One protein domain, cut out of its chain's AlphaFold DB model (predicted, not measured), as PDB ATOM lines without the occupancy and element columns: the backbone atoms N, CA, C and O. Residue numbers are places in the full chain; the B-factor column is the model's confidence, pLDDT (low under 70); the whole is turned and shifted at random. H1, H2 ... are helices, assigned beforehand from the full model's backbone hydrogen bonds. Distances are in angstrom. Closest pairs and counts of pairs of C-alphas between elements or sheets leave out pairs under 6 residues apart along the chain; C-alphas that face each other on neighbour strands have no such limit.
ATOM      1  N   PHE A 218      22.505 203.035  12.510       38.97
ATOM      2  CA  PHE A 218      22.452 202.263  13.752       38.97
ATOM      3  C   PHE A 218      23.625 201.284  13.918       38.97
ATOM      4  O   PHE A 218      24.211 201.193  14.997       38.97
ATOM      5  N   PHE A 219      24.000 200.567  12.853       47.09
ATOM      6  CA  PHE A 219      25.077 199.577  12.935       47.09
ATOM      7  C   PHE A 219      26.447 200.236  13.087       47.09
ATOM      8  O   PHE A 219      27.283 199.745  13.837       47.09
ATOM      9  N   VAL A 220      26.653 201.392  12.452       48.47
ATOM     10  CA  VAL A 220      27.924 202.127  12.501       48.47
ATOM     11  C   VAL A 220      28.193 202.659  13.908       48.47
ATOM     12  O   VAL A 220      29.274 202.429  14.446       48.47
ATOM     13  N   LYS A 221      27.200 203.298  14.546       48.88
ATOM     14  CA  LYS A 221      27.337 203.817  15.919       48.88
ATOM     15  C   LYS A 221      27.678 202.707  16.918       48.88
ATOM     16  O   LYS A 221      28.608 202.858  17.707       48.88
ATOM     17  N   ASN A 222      26.949 201.592  16.865       57.12
ATOM     18  CA  ASN A 222      27.166 200.472  17.783       57.12
ATOM     19  C   ASN A 222      28.530 199.811  17.555       57.12
ATOM     20  O   ASN A 222      29.245 199.525  18.513       57.12
ATOM     21  N   ASN A 223      28.925 199.623  16.294       60.44
ATOM     22  CA  ASN A 223      30.222 199.044  15.960       60.44
ATOM     23  C   ASN A 223      31.379 199.935  16.414       60.44
ATOM     24  O   ASN A 223      32.355 199.418  16.946       60.44
ATOM     25  N   LEU A 224      31.256 201.258  16.296       54.09
ATOM     26  CA  LEU A 224      32.266 202.193  16.796       54.09
ATOM     27  C   LEU A 224      32.414 202.115  18.324       54.09
ATOM     28  O   LEU A 224      33.530 202.070  18.839       54.09
ATOM     29  N   GLU A 225      31.300 202.067  19.060       63.72
ATOM     30  CA  GLU A 225      31.335 201.923  20.519       63.72
ATOM     31  C   GLU A 225      32.033 200.619  20.932       63.72
ATOM     32  O   GLU A 225      32.865 200.610  21.847       63.72
ATOM     33  N   TYR A 226      31.739 199.523  20.229       67.56
ATOM     34  CA  TYR A 226      32.390 198.242  20.468       67.56
ATOM     35  C   TYR A 226      33.868 198.262  20.103       67.56
ATOM     36  O   TYR A 226      34.673 197.845  20.927       67.56
ATOM     37  N   LEU A 227      34.254 198.817  18.955       61.19
ATOM     38  CA  LEU A 227      35.658 198.961  18.568       61.19
ATOM     39  C   LEU A 227      36.451 199.800  19.581       61.19
ATOM     40  O   LEU A 227      37.543 199.402  19.985       61.19
ATOM     41  N   ASN A 228      35.878 200.896  20.086       66.25
ATOM     42  CA  ASN A 228      36.498 201.699  21.144       66.25
ATOM     43  C   ASN A 228      36.711 200.889  22.429       66.25
ATOM     44  O   ASN A 228      37.772 200.970  23.049       66.25
ATOM     45  N   LYS A 229      35.735 200.067  22.830       72.19
ATOM     46  CA  LYS A 229      35.881 199.165  23.983       72.19
ATOM     47  C   LYS A 229      36.908 198.057  23.715       72.19
ATOM     48  O   LYS A 229      37.686 197.737  24.610       72.19
ATOM     49  N   LEU A 230      36.931 197.509  22.501       72.12
ATOM     50  CA  LEU A 230      37.822 196.428  22.075       72.12
ATOM     51  C   LEU A 230      39.279 196.871  21.918       72.12
ATOM     52  O   LEU A 230      40.171 196.055  22.142       72.12
ATOM     53  N   SER A 231      39.527 198.153  21.627       72.62
ATOM     54  CA  SER A 231      40.874 198.742  21.535       72.62
ATOM     55  C   SER A 231      41.700 198.590  22.819       72.62
ATOM     56  O   SER A 231      42.926 198.626  22.781       72.62
ATOM     57  N   LYS A 232      41.030 198.371  23.959       80.75
ATOM     58  CA  LYS A 232      41.659 198.132  25.265       80.75
ATOM     59  C   LYS A 232      42.233 196.720  25.417       80.75
ATOM     60  O   LYS A 232      42.891 196.456  26.419       80.75
ATOM     61  N   TYR A 233      41.976 195.818  24.467       79.75
ATOM     62  CA  TYR A 233      42.476 194.447  24.495       79.75
ATOM     63  C   TYR A 233      43.470 194.236  23.341       79.75
ATOM     64  O   TYR A 233      43.076 194.359  22.177       79.75
ATOM     65  N   PRO A 234      44.739 193.902  23.636       76.88
ATOM     66  CA  PRO A 234      45.804 193.850  22.632       76.88
ATOM     67  C   PRO A 234      45.558 192.805  21.534       76.88
ATOM     68  O   PRO A 234      45.874 193.055  20.373       76.88
ATOM     69  N   ASP A 235      44.903 191.688  21.861       79.62
ATOM     70  CA  ASP A 235      44.662 190.603  20.898       79.62
ATOM     71  C   ASP A 235      43.426 190.837  20.009       79.62
ATOM     72  O   ASP A 235      43.208 190.096  19.048       79.62
ATOM     73  N   SER A 236      42.613 191.869  20.291       75.81
ATOM     74  CA  SER A 236      41.391 192.151  19.518       75.81
ATOM     75  C   SER A 236      41.688 192.387  18.047       75.81
ATOM     76  O   SER A 236      40.925 191.965  17.187       75.81
ATOM     77  N   LYS A 237      42.802 193.063  17.740       71.69
ATOM     78  CA  LYS A 237      43.166 193.389  16.358       71.69
ATOM     79  C   LYS A 237      43.396 192.123  15.533       71.69
ATOM     80  O   LYS A 237      42.879 192.020  14.427       71.69
ATOM     81  N   GLN A 238      44.148 191.166  16.077       74.94
ATOM     82  CA  GLN A 238      44.452 189.912  15.391       74.94
ATOM     83  C   GLN A 238      43.208 189.028  15.260       74.94
ATOM     84  O   GLN A 238      42.981 188.462  14.196       74.94
ATOM     85  N   SER A 239      42.386 188.949  16.310       78.88
ATOM     86  CA  SER A 239      41.135 188.181  16.292       78.88
ATOM     87  C   SER A 239      40.137 188.727  15.265       78.88
ATOM     88  O   SER A 239      39.600 187.980  14.447       78.88
ATOM     89  N   LEU A 240      39.952 190.053  15.234       74.94
ATOM     90  CA  LEU A 240      39.110 190.718  14.238       74.94
ATOM     91  C   LEU A 240      39.629 190.484  12.821       74.94
ATOM     92  O   LEU A 240      38.839 190.139  11.948       74.94
ATOM     93  N   GLN A 241      40.940 190.616  12.603       71.56
ATOM     94  CA  GLN A 241      41.542 190.349  11.299       71.56
ATOM     95  C   GLN A 241      41.301 188.903  10.860       71.56
ATOM     96  O   GLN A 241      40.846 188.685   9.747       71.56
ATOM     97  N   HIS A 242      41.503 187.927  11.750       80.50
ATOM     98  CA  HIS A 242      41.252 186.519  11.445       80.50
ATOM     99  C   HIS A 242      39.786 186.256  11.067       80.50
ATOM    100  O   HIS A 242      39.498 185.503  10.139       80.50
ATOM    101  N   CYS A 243      38.851 186.921  11.749       78.25
ATOM    102  CA  CYS A 243      37.440 186.857  11.395       78.25
ATOM    103  C   CYS A 243      37.157 187.495  10.023       78.25
ATOM    104  O   CYS A 243      36.452 186.892   9.214       78.25
ATOM    105  N   PHE A 244      37.728 188.663   9.719       66.06
ATOM    106  CA  PHE A 244      37.570 189.294   8.404       66.06
ATOM    107  C   PHE A 244      38.164 188.444   7.279       66.06
ATOM    108  O   PHE A 244      37.524 188.270   6.243       66.06
ATOM    109  N   ASP A 245      39.333 187.847   7.509       72.69
ATOM    110  CA  ASP A 245      40.012 186.974   6.549       72.69
ATOM    111  C   ASP A 245      39.200 185.701   6.246       72.69
ATOM    112  O   ASP A 245      39.367 185.102   5.187       72.69
ATOM    113  N   SER A 246      38.276 185.309   7.136       75.38
ATOM    114  CA  SER A 246      37.342 184.203   6.881       75.38
ATOM    115  C   SER A 246      36.223 184.540   5.887       75.38
ATOM    116  O   SER A 246      35.511 183.638   5.458       75.38
ATOM    117  N   GLY A 247      36.056 185.815   5.511       67.69
ATOM    118  CA  GLY A 247      34.991 186.288   4.618       67.69
ATOM    119  C   GLY A 247      33.706 186.728   5.331       67.69
ATOM    120  O   GLY A 247      32.714 187.033   4.669       67.69
ATOM    121  N   ALA A 248      33.712 186.776   6.664       65.62
ATOM    122  CA  ALA A 248      32.580 187.233   7.462       65.62
ATOM    123  C   ALA A 248      32.391 188.757   7.397       65.62
ATOM    124  O   ALA A 248      33.325 189.521   7.132       65.62
ATOM    125  N   SER A 249      31.180 189.229   7.685       67.12
ATOM    126  CA  SER A 249      30.864 190.652   7.633       67.12
ATOM    127  C   SER A 249      31.526 191.456   8.756       67.12
ATOM    128  O   SER A 249      31.683 191.009   9.895       67.12
ATOM    129  N   GLY A 250      31.806 192.728   8.438       61.38
ATOM    130  CA  GLY A 250      32.265 193.762   9.371       61.38
ATOM    131  C   GLY A 250      31.529 193.746  10.713       61.38
ATOM    132  O   GLY A 250      32.117 193.714  11.792       61.38
ATOM    133  N   ASN A 251      30.200 193.750  10.620       68.50
ATOM    134  CA  ASN A 251      29.306 193.807  11.765       68.50
ATOM    135  C   ASN A 251      29.336 192.517  12.591       68.50
ATOM    136  O   ASN A 251      29.358 192.584  13.819       68.50
ATOM    137  N   TYR A 252      29.357 191.355  11.931       79.81
ATOM    138  CA  TYR A 252      29.452 190.075  12.622       79.81
ATOM    139  C   TYR A 252      30.753 189.981  13.425       79.81
ATOM    140  O   TYR A 252      30.686 189.728  14.624       79.81
ATOM    141  N   CYS A 253      31.911 190.261  12.821       76.38
ATOM    142  CA  CYS A 253      33.198 190.112  13.506       76.38
ATOM    143  C   CYS A 253      33.340 191.037  14.717       76.38
ATOM    144  O   CYS A 253      33.798 190.608  15.774       76.38
ATOM    145  N   ILE A 254      32.895 192.293  14.599       74.75
ATOM    146  CA  ILE A 254      32.944 193.257  15.707       74.75
ATOM    147  C   ILE A 254      32.069 192.791  16.870       74.75
ATOM    148  O   ILE A 254      32.506 192.815  18.021       74.75
ATOM    149  N   ILE A 255      30.846 192.340  16.582       83.31
ATOM    150  CA  ILE A 255      29.942 191.818  17.608       83.31
ATOM    151  C   ILE A 255      30.503 190.523  18.197       83.31
ATOM    152  O   ILE A 255      30.452 190.336  19.410       83.31
ATOM    153  N   ALA A 256      31.065 189.646  17.368       86.81
ATOM    154  CA  ALA A 256      31.601 188.378  17.821       86.81
ATOM    155  C   ALA A 256      32.766 188.575  18.802       86.81
ATOM    156  O   ALA A 256      32.781 187.955  19.869       86.81
ATOM    157  N   GLU A 257      33.673 189.500  18.489       87.44
ATOM    158  CA  GLU A 257      34.776 189.878  19.369       87.44
ATOM    159  C   GLU A 257      34.275 190.576  20.642       87.44
ATOM    160  O   GLU A 257      34.737 190.290  21.751       87.44
ATOM    161  N   ALA A 258      33.269 191.448  20.510       88.06
ATOM    162  CA  ALA A 258      32.621 192.094  21.646       88.06
ATOM    163  C   ALA A 258      32.037 191.063  22.625       88.06
ATOM    164  O   ALA A 258      32.257 191.190  23.828       88.06
ATOM    165  N   CYS A 259      31.374 190.016  22.125       89.38
ATOM    166  CA  CYS A 259      30.838 188.922  22.937       89.38
ATOM    167  C   CYS A 259      31.912 188.163  23.730       89.38
ATOM    168  O   CYS A 259      31.620 187.663  24.812       89.38
ATOM    169  N   LEU A 260      33.137 188.059  23.205       88.12
ATOM    170  CA  LEU A 260      34.226 187.338  23.871       88.12
ATOM    171  C   LEU A 260      34.868 188.167  24.989       88.12
ATOM    172  O   LEU A 260      35.245 187.621  26.025       88.12
ATOM    173  N   ARG A 261      35.017 189.482  24.788       86.81
ATOM    174  CA  ARG A 261      35.847 190.321  25.673       86.81
ATOM    175  C   ARG A 261      35.067 191.275  26.561       86.81
ATOM    176  O   ARG A 261      35.508 191.593  27.665       86.81
ATOM    177  N   ILE A 262      33.927 191.775  26.101       87.31
ATOM    178  CA  ILE A 262      33.190 192.819  26.809       87.31
ATOM    179  C   ILE A 262      32.177 192.162  27.750       87.31
ATOM    180  O   ILE A 262      31.149 191.651  27.327       87.31
ATOM    181  N   LYS A 263      32.445 192.234  29.059       80.44
ATOM    182  CA  LYS A 263      31.583 191.634  30.096       80.44
ATOM    183  C   LYS A 263      30.207 192.296  30.234       80.44
ATOM    184  O   LYS A 263      29.264 191.654  30.676       80.44
ATOM    185  N   GLN A 264      30.102 193.584  29.911       83.81
ATOM    186  CA  GLN A 264      28.863 194.358  30.021       83.81
ATOM    187  C   GLN A 264      28.445 194.865  28.644       83.81
ATOM    188  O   GLN A 264      28.873 195.928  28.188       83.81
ATOM    189  N   LEU A 265      27.618 194.065  27.979       82.12
ATOM    190  CA  LEU A 265      26.987 194.398  26.708       82.12
ATOM    191  C   LEU A 265      25.528 194.789  26.943       82.12
ATOM    192  O   LEU A 265      24.931 194.446  27.964       82.12
ATOM    193  N   ASN A 266      24.936 195.514  25.995       79.00
ATOM    194  CA  ASN A 266      23.505 195.790  26.062       79.00
ATOM    195  C   ASN A 266      22.695 194.484  25.908       79.00
ATOM    196  O   ASN A 266      23.189 193.490  25.369       79.00
ATOM    197  N   LYS A 267      21.440 194.492  26.375       76.25
ATOM    198  CA  LYS A 267      20.571 193.303  26.409       76.25
ATOM    199  C   LYS A 267      20.468 192.595  25.052       76.25
ATOM    200  O   LYS A 267      20.670 191.388  24.982       76.25
ATOM    201  N   ASN A 268      20.236 193.349  23.980       71.19
ATOM    202  CA  ASN A 268      20.064 192.796  22.634       71.19
ATOM    203  C   ASN A 268      21.351 192.131  22.123       71.19
ATOM    204  O   ASN A 268      21.309 191.086  21.471       71.19
ATOM    205  N   THR A 269      22.509 192.716  22.425       77.12
ATOM    206  CA  THR A 269      23.800 192.133  22.059       77.12
ATOM    207  C   THR A 269      24.101 190.900  22.903       77.12
ATOM    208  O   THR A 269      24.508 189.900  22.331       77.12
ATOM    209  N   MET A 270      23.813 190.892  24.209       83.44
ATOM    210  CA  MET A 270      23.950 189.680  25.038       83.44
ATOM    211  C   MET A 270      23.064 188.526  24.548       83.44
ATOM    212  O   MET A 270      23.509 187.377  24.504       83.44
ATOM    213  N   GLU A 271      21.826 188.821  24.145       80.25
ATOM    214  CA  GLU A 271      20.933 187.841  23.520       80.25
ATOM    215  C   GLU A 271      21.518 187.315  22.203       80.25
ATOM    216  O   GLU A 271      21.488 186.109  21.953       80.25
ATOM    217  N   SER A 272      22.119 188.195  21.396       80.56
ATOM    218  CA  SER A 272      22.795 187.821  20.146       80.56
ATOM    219  C   SER A 272      24.035 186.951  20.393       80.56
ATOM    220  O   SER A 272      24.212 185.949  19.705       80.56
ATOM    221  N   CYS A 273      24.850 187.270  21.404       88.44
ATOM    222  CA  CYS A 273      25.992 186.454  21.827       88.44
ATOM    223  C   CYS A 273      25.536 185.057  22.260       88.44
ATOM    224  O   CYS A 273      26.044 184.052  21.778       88.44
ATOM    225  N   SER A 274      24.495 184.998  23.094       88.75
ATOM    226  CA  SER A 274      23.933 183.736  23.581       88.75
ATOM    227  C   SER A 274      23.332 182.891  22.455       88.75
ATOM    228  O   SER A 274      23.347 181.665  22.519       88.75
ATOM    229  N   PHE A 275      22.751 183.528  21.433       87.19
ATOM    230  CA  PHE A 275      22.235 182.831  20.256       87.19
ATOM    231  C   PHE A 275      23.370 182.288  19.385       87.19
ATOM    232  O   PHE A 275      23.306 181.133  18.970       87.19
ATOM    233  N   ARG A 276      24.435 183.070  19.181       88.81
ATOM    234  CA  ARG A 276      25.654 182.620  18.501       88.81
ATOM    235  C   ARG A 276      26.262 181.403  19.179       88.81
ATOM    236  O   ARG A 276      26.499 180.418  18.495       88.81
ATOM    237  N   ASP A 277      26.434 181.430  20.494       89.25
ATOM    238  CA  ASP A 277      27.062 180.323  21.228       89.25
ATOM    239  C   ASP A 277      26.241 179.017  21.165       89.25
ATOM    240  O   ASP A 277      26.767 177.938  21.418       89.25
ATOM    241  N   LYS A 278      24.948 179.095  20.814       88.94
ATOM    242  CA  LYS A 278      24.087 177.923  20.578       88.94
ATOM    243  C   LYS A 278      24.148 177.396  19.149       88.94
ATOM    244  O   LYS A 278      23.922 176.209  18.936       88.94
ATOM    245  N   VAL A 279      24.333 178.285  18.178       89.44
ATOM    246  CA  VAL A 279      24.255 177.962  16.746       89.44
ATOM    247  C   VAL A 279      25.627 177.600  16.186       89.44
ATOM    248  O   VAL A 279      25.735 176.725  15.330       89.44
ATOM    249  N   CYS A 280      26.668 178.265  16.674       90.62
ATOM    250  CA  CYS A 280      28.019 178.122  16.173       90.62
ATOM    251  C   CYS A 280      28.836 177.177  17.045       90.62
ATOM    252  O   CYS A 280      28.742 177.180  18.271       90.62
ATOM    253  N   SER A 281      29.659 176.371  16.390       87.62
ATOM    254  CA  SER A 281      30.638 175.506  17.037       87.62
ATOM    255  C   SER A 281      31.927 176.275  17.310       87.62
ATOM    256  O   SER A 281      32.259 177.221  16.605       87.62
ATOM    257  N   VAL A 282      32.697 175.825  18.303       81.31
ATOM    258  CA  VAL A 282      33.991 176.435  18.672       81.31
ATOM    259  C   VAL A 282      34.990 176.438  17.505       81.31
ATOM    260  O   VAL A 282      35.858 177.302  17.447       81.31
ATOM    261  N   ASN A 283      34.846 175.496  16.571       84.44
ATOM    262  CA  ASN A 283      35.723 175.345  15.409       84.44
ATOM    263  C   ASN A 283      35.197 176.037  14.143       84.44
ATOM    264  O   ASN A 283      35.851 175.939  13.110       84.44
ATOM    265  N   ASP A 284      34.022 176.672  14.192       86.38
ATOM    266  CA  ASP A 284      33.485 177.356  13.019       86.38
ATOM    267  C   ASP A 284      34.339 178.586  12.700       86.38
ATOM    268  O   ASP A 284      34.683 179.375  13.586       86.38
ATOM    269  N   THR A 285      34.628 178.788  11.417       89.12
ATOM    270  CA  THR A 285      35.160 180.070  10.948       89.12
ATOM    271  C   THR A 285      34.102 181.170  11.089       89.12
ATOM    272  O   THR A 285      32.902 180.904  11.224       89.12
ATOM    273  N   GLY A 286      34.529 182.437  11.044       84.94
ATOM    274  CA  GLY A 286      33.607 183.568  11.157       84.94
ATOM    275  C   GLY A 286      32.486 183.518  10.113       84.94
ATOM    276  O   GLY A 286      31.318 183.682  10.463       84.94
ATOM    277  N   ALA A 287      32.825 183.231   8.852       78.75
ATOM    278  CA  ALA A 287      31.854 183.179   7.760       78.75
ATOM    279  C   ALA A 287      30.873 182.007   7.899       78.75
ATOM    280  O   ALA A 287      29.667 182.198   7.735       78.75
ATOM    281  N   GLU A 288      31.357 180.819   8.273       89.94
ATOM    282  CA  GLU A 288      30.501 179.647   8.504       89.94
ATOM    283  C   GLU A 288      29.506 179.894   9.643       89.94
ATOM    284  O   GLU A 288      28.321 179.573   9.532       89.94
ATOM    285  N   CYS A 289      29.964 180.493  10.743       90.56
ATOM    286  CA  CYS A 289      29.089 180.833  11.859       90.56
ATOM    287  C   CYS A 289      28.064 181.913  11.473       90.56
ATOM    288  O   CYS A 289      26.891 181.807  11.843       90.56
ATOM    289  N   GLU A 290      28.466 182.937  10.715       87.00
ATOM    290  CA  GLU A 290      27.544 183.969  10.231       87.00
ATOM    291  C   GLU A 290      26.453 183.388   9.316       87.00
ATOM    292  O   GLU A 290      25.274 183.727   9.463       87.00
ATOM    293  N   GLU A 291      26.812 182.463   8.423       86.44
ATOM    294  CA  GLU A 291      25.854 181.779   7.556       86.44
ATOM    295  C   GLU A 291      24.862 180.933   8.369       86.44
ATOM    296  O   GLU A 291      23.647 181.093   8.218       86.44
ATOM    297  N   LYS A 292      25.349 180.120   9.318       88.56
ATOM    298  CA  LYS A 292      24.489 179.326  10.217       88.56
ATOM    299  C   LYS A 292      23.520 180.199  11.009       88.56
ATOM    300  O   LYS A 292      22.342 179.858  11.150       88.56
ATOM    301  N   LEU A 293      23.988 181.340  11.514       85.81
ATOM    302  CA  LEU A 293      23.156 182.311  12.224       85.81
ATOM    303  C   LEU A 293      22.045 182.879  11.344       85.81
ATOM    304  O   LEU A 293      20.908 183.035  11.811       85.81
ATOM    305  N   LYS A 294      22.357 183.186  10.081       84.62
ATOM    306  CA  LYS A 294      21.385 183.696   9.115       84.62
ATOM    307  C   LYS A 294      20.304 182.652   8.840       84.62
ATOM    308  O   LYS A 294      19.123 182.956   9.016       84.62
ATOM    309  N   THR A 295      20.701 181.418   8.529       85.38
ATOM    310  CA  THR A 295      19.774 180.302   8.301       85.38
ATOM    311  C   THR A 295      18.887 180.055   9.521       85.38
ATOM    312  O   THR A 295      17.664 180.070   9.404       85.38
ATOM    313  N   ALA A 296      19.468 179.933  10.721       83.50
ATOM    314  CA  ALA A 296      18.711 179.705  11.954       83.50
ATOM    315  C   ALA A 296      17.711 180.839  12.266       83.50
ATOM    316  O   ALA A 296      16.612 180.596  12.776       83.50
ATOM    317  N   SER A 297      18.064 182.085  11.940       78.81
ATOM    318  CA  SER A 297      17.180 183.245  12.110       78.81
ATOM    319  C   SER A 297      16.001 183.235  11.136       78.81
ATOM    320  O   SER A 297      14.897 183.650  11.501       78.81
ATOM    321  N   GLU A 298      16.210 182.764   9.908       78.12
ATOM    322  CA  GLU A 298      15.159 182.607   8.899       78.12
ATOM    323  C   GLU A 298      14.201 181.468   9.279       78.12
ATOM    324  O   GLU A 298      12.985 181.674   9.270       78.12
ATOM    325  N   THR A 299      14.720 180.328   9.753       70.00
ATOM    326  CA  THR A 299      13.897 179.196  10.217       70.00
ATOM    327  C   THR A 299      13.024 179.572  11.420       70.00
ATOM    328  O   THR A 299      11.831 179.268  11.458       70.00
ATOM    329  N   LYS A 300      13.575 180.319  12.386       65.44
ATOM    330  CA  LYS A 300      12.824 180.792  13.562       65.44
ATOM    331  C   LYS A 300      11.689 181.753  13.193       65.44
ATOM    332  O   LYS A 300      10.657 181.771  13.859       65.44
ATOM    333  N   LYS A 301      11.857 182.549  12.132       61.22
ATOM    334  CA  LYS A 301      10.798 183.427  11.611       61.22
ATOM    335  C   LYS A 301       9.710 182.652  10.874       61.22
ATOM    336  O   LYS A 301       8.552 183.045  10.969       61.22
ATOM    337  N   SER A 302      10.056 181.575  10.166       55.66
ATOM    338  CA  SER A 302       9.062 180.722   9.502       55.66
ATOM    339  C   SER A 302       8.247 179.870  10.476       55.66
ATOM    340  O   SER A 302       7.079 179.637  10.207       55.66
ATOM    341  N   SER A 303       8.815 179.451  11.611       53.16
ATOM    342  CA  SER A 303       8.106 178.640  12.618       53.16
ATOM    343  C   SER A 303       7.179 179.438  13.547       53.16
ATOM    344  O   SER A 303       6.431 178.837  14.309       53.16
ATOM    345  N   ASN A 304       7.241 180.774  13.508       48.44
ATOM    346  CA  ASN A 304       6.381 181.686  14.280       48.44
ATOM    347  C   ASN A 304       5.270 182.336  13.425       48.44
ATOM    348  O   ASN A 304       4.614 183.270  13.890       48.44
TER     349      ASN A 304
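AT A GLANCE: This is residues 218 to 304 of the 305 residues of an uncharacterized protein of Marinobacter sp. LV10R520-4 (UniProt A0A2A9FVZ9). H3 is the core of a cluster of helices, with H1, H2 and H4 packed round it on different sides. H5 begins by the last residues of H2, passes the end of H4 and runs outward as an arm whose residues 298 to 302, with the tail 303 to 304, stick out. The printed part has 87 residues, with five named helices, H1 to H5 in order, and no named strand: the class is all helix. It is compact, with a radius of gyration of the C-alphas of 12.9 A, yet elongated, spanning 41 by 26 by 21 A.

IN THESE COORDINATES: H1, residues 218 to 230, begins at C-alpha 218 (22.452, 202.263, 13.752) and is 18.4 A long. H2 is residues 236 to 245, 14.0 A, and H3 residues 250 to 261, 17.0 A. H4, residues 267 to 279, measures 18.5 A. H5, residues 286 to 302, measures 24.8 A and ends at C-alpha 302 (9.062, 180.722, 9.502).

HOW THE PARTS SIT: H3 is the hub. H1 touches it at a steep tilt of 40 degrees, the same way, closest at the C-alphas of Tyr 226 and Ala 258, 6.3 A. H2 and H3 form a hairpin, opposite ways at 38 degrees, with C-alphas 243 and 253 closest at 5.7 A. Residues 255 to 259 of H3 touch residues 269 to 273 of H4, about perpendicular at 87 degrees; C-alphas 259 and 273 are closest, 5.6 A. H3 and H5 only just touch, with 3 pairs of C-alphas within 8 A, the closest being 252 and 290, 6.8 A. H4 touches H5 at 77 degrees, closest at C-alphas 279 and 293, 6.4 A. H1 is apart from H4 and H5. In H1 to H5 every O i to N i+4 pair is within hydrogen-bond range.

THE WHOLE: The C-alphas of Pro 234 and Asn 304 are the farthest apart, 42.1 A. The printed part has no cut and no long link. Mean pLDDT of the printed part is 76.1; residues 218 to 228, 244, 247 to 251 and 300 to 304 are under 70.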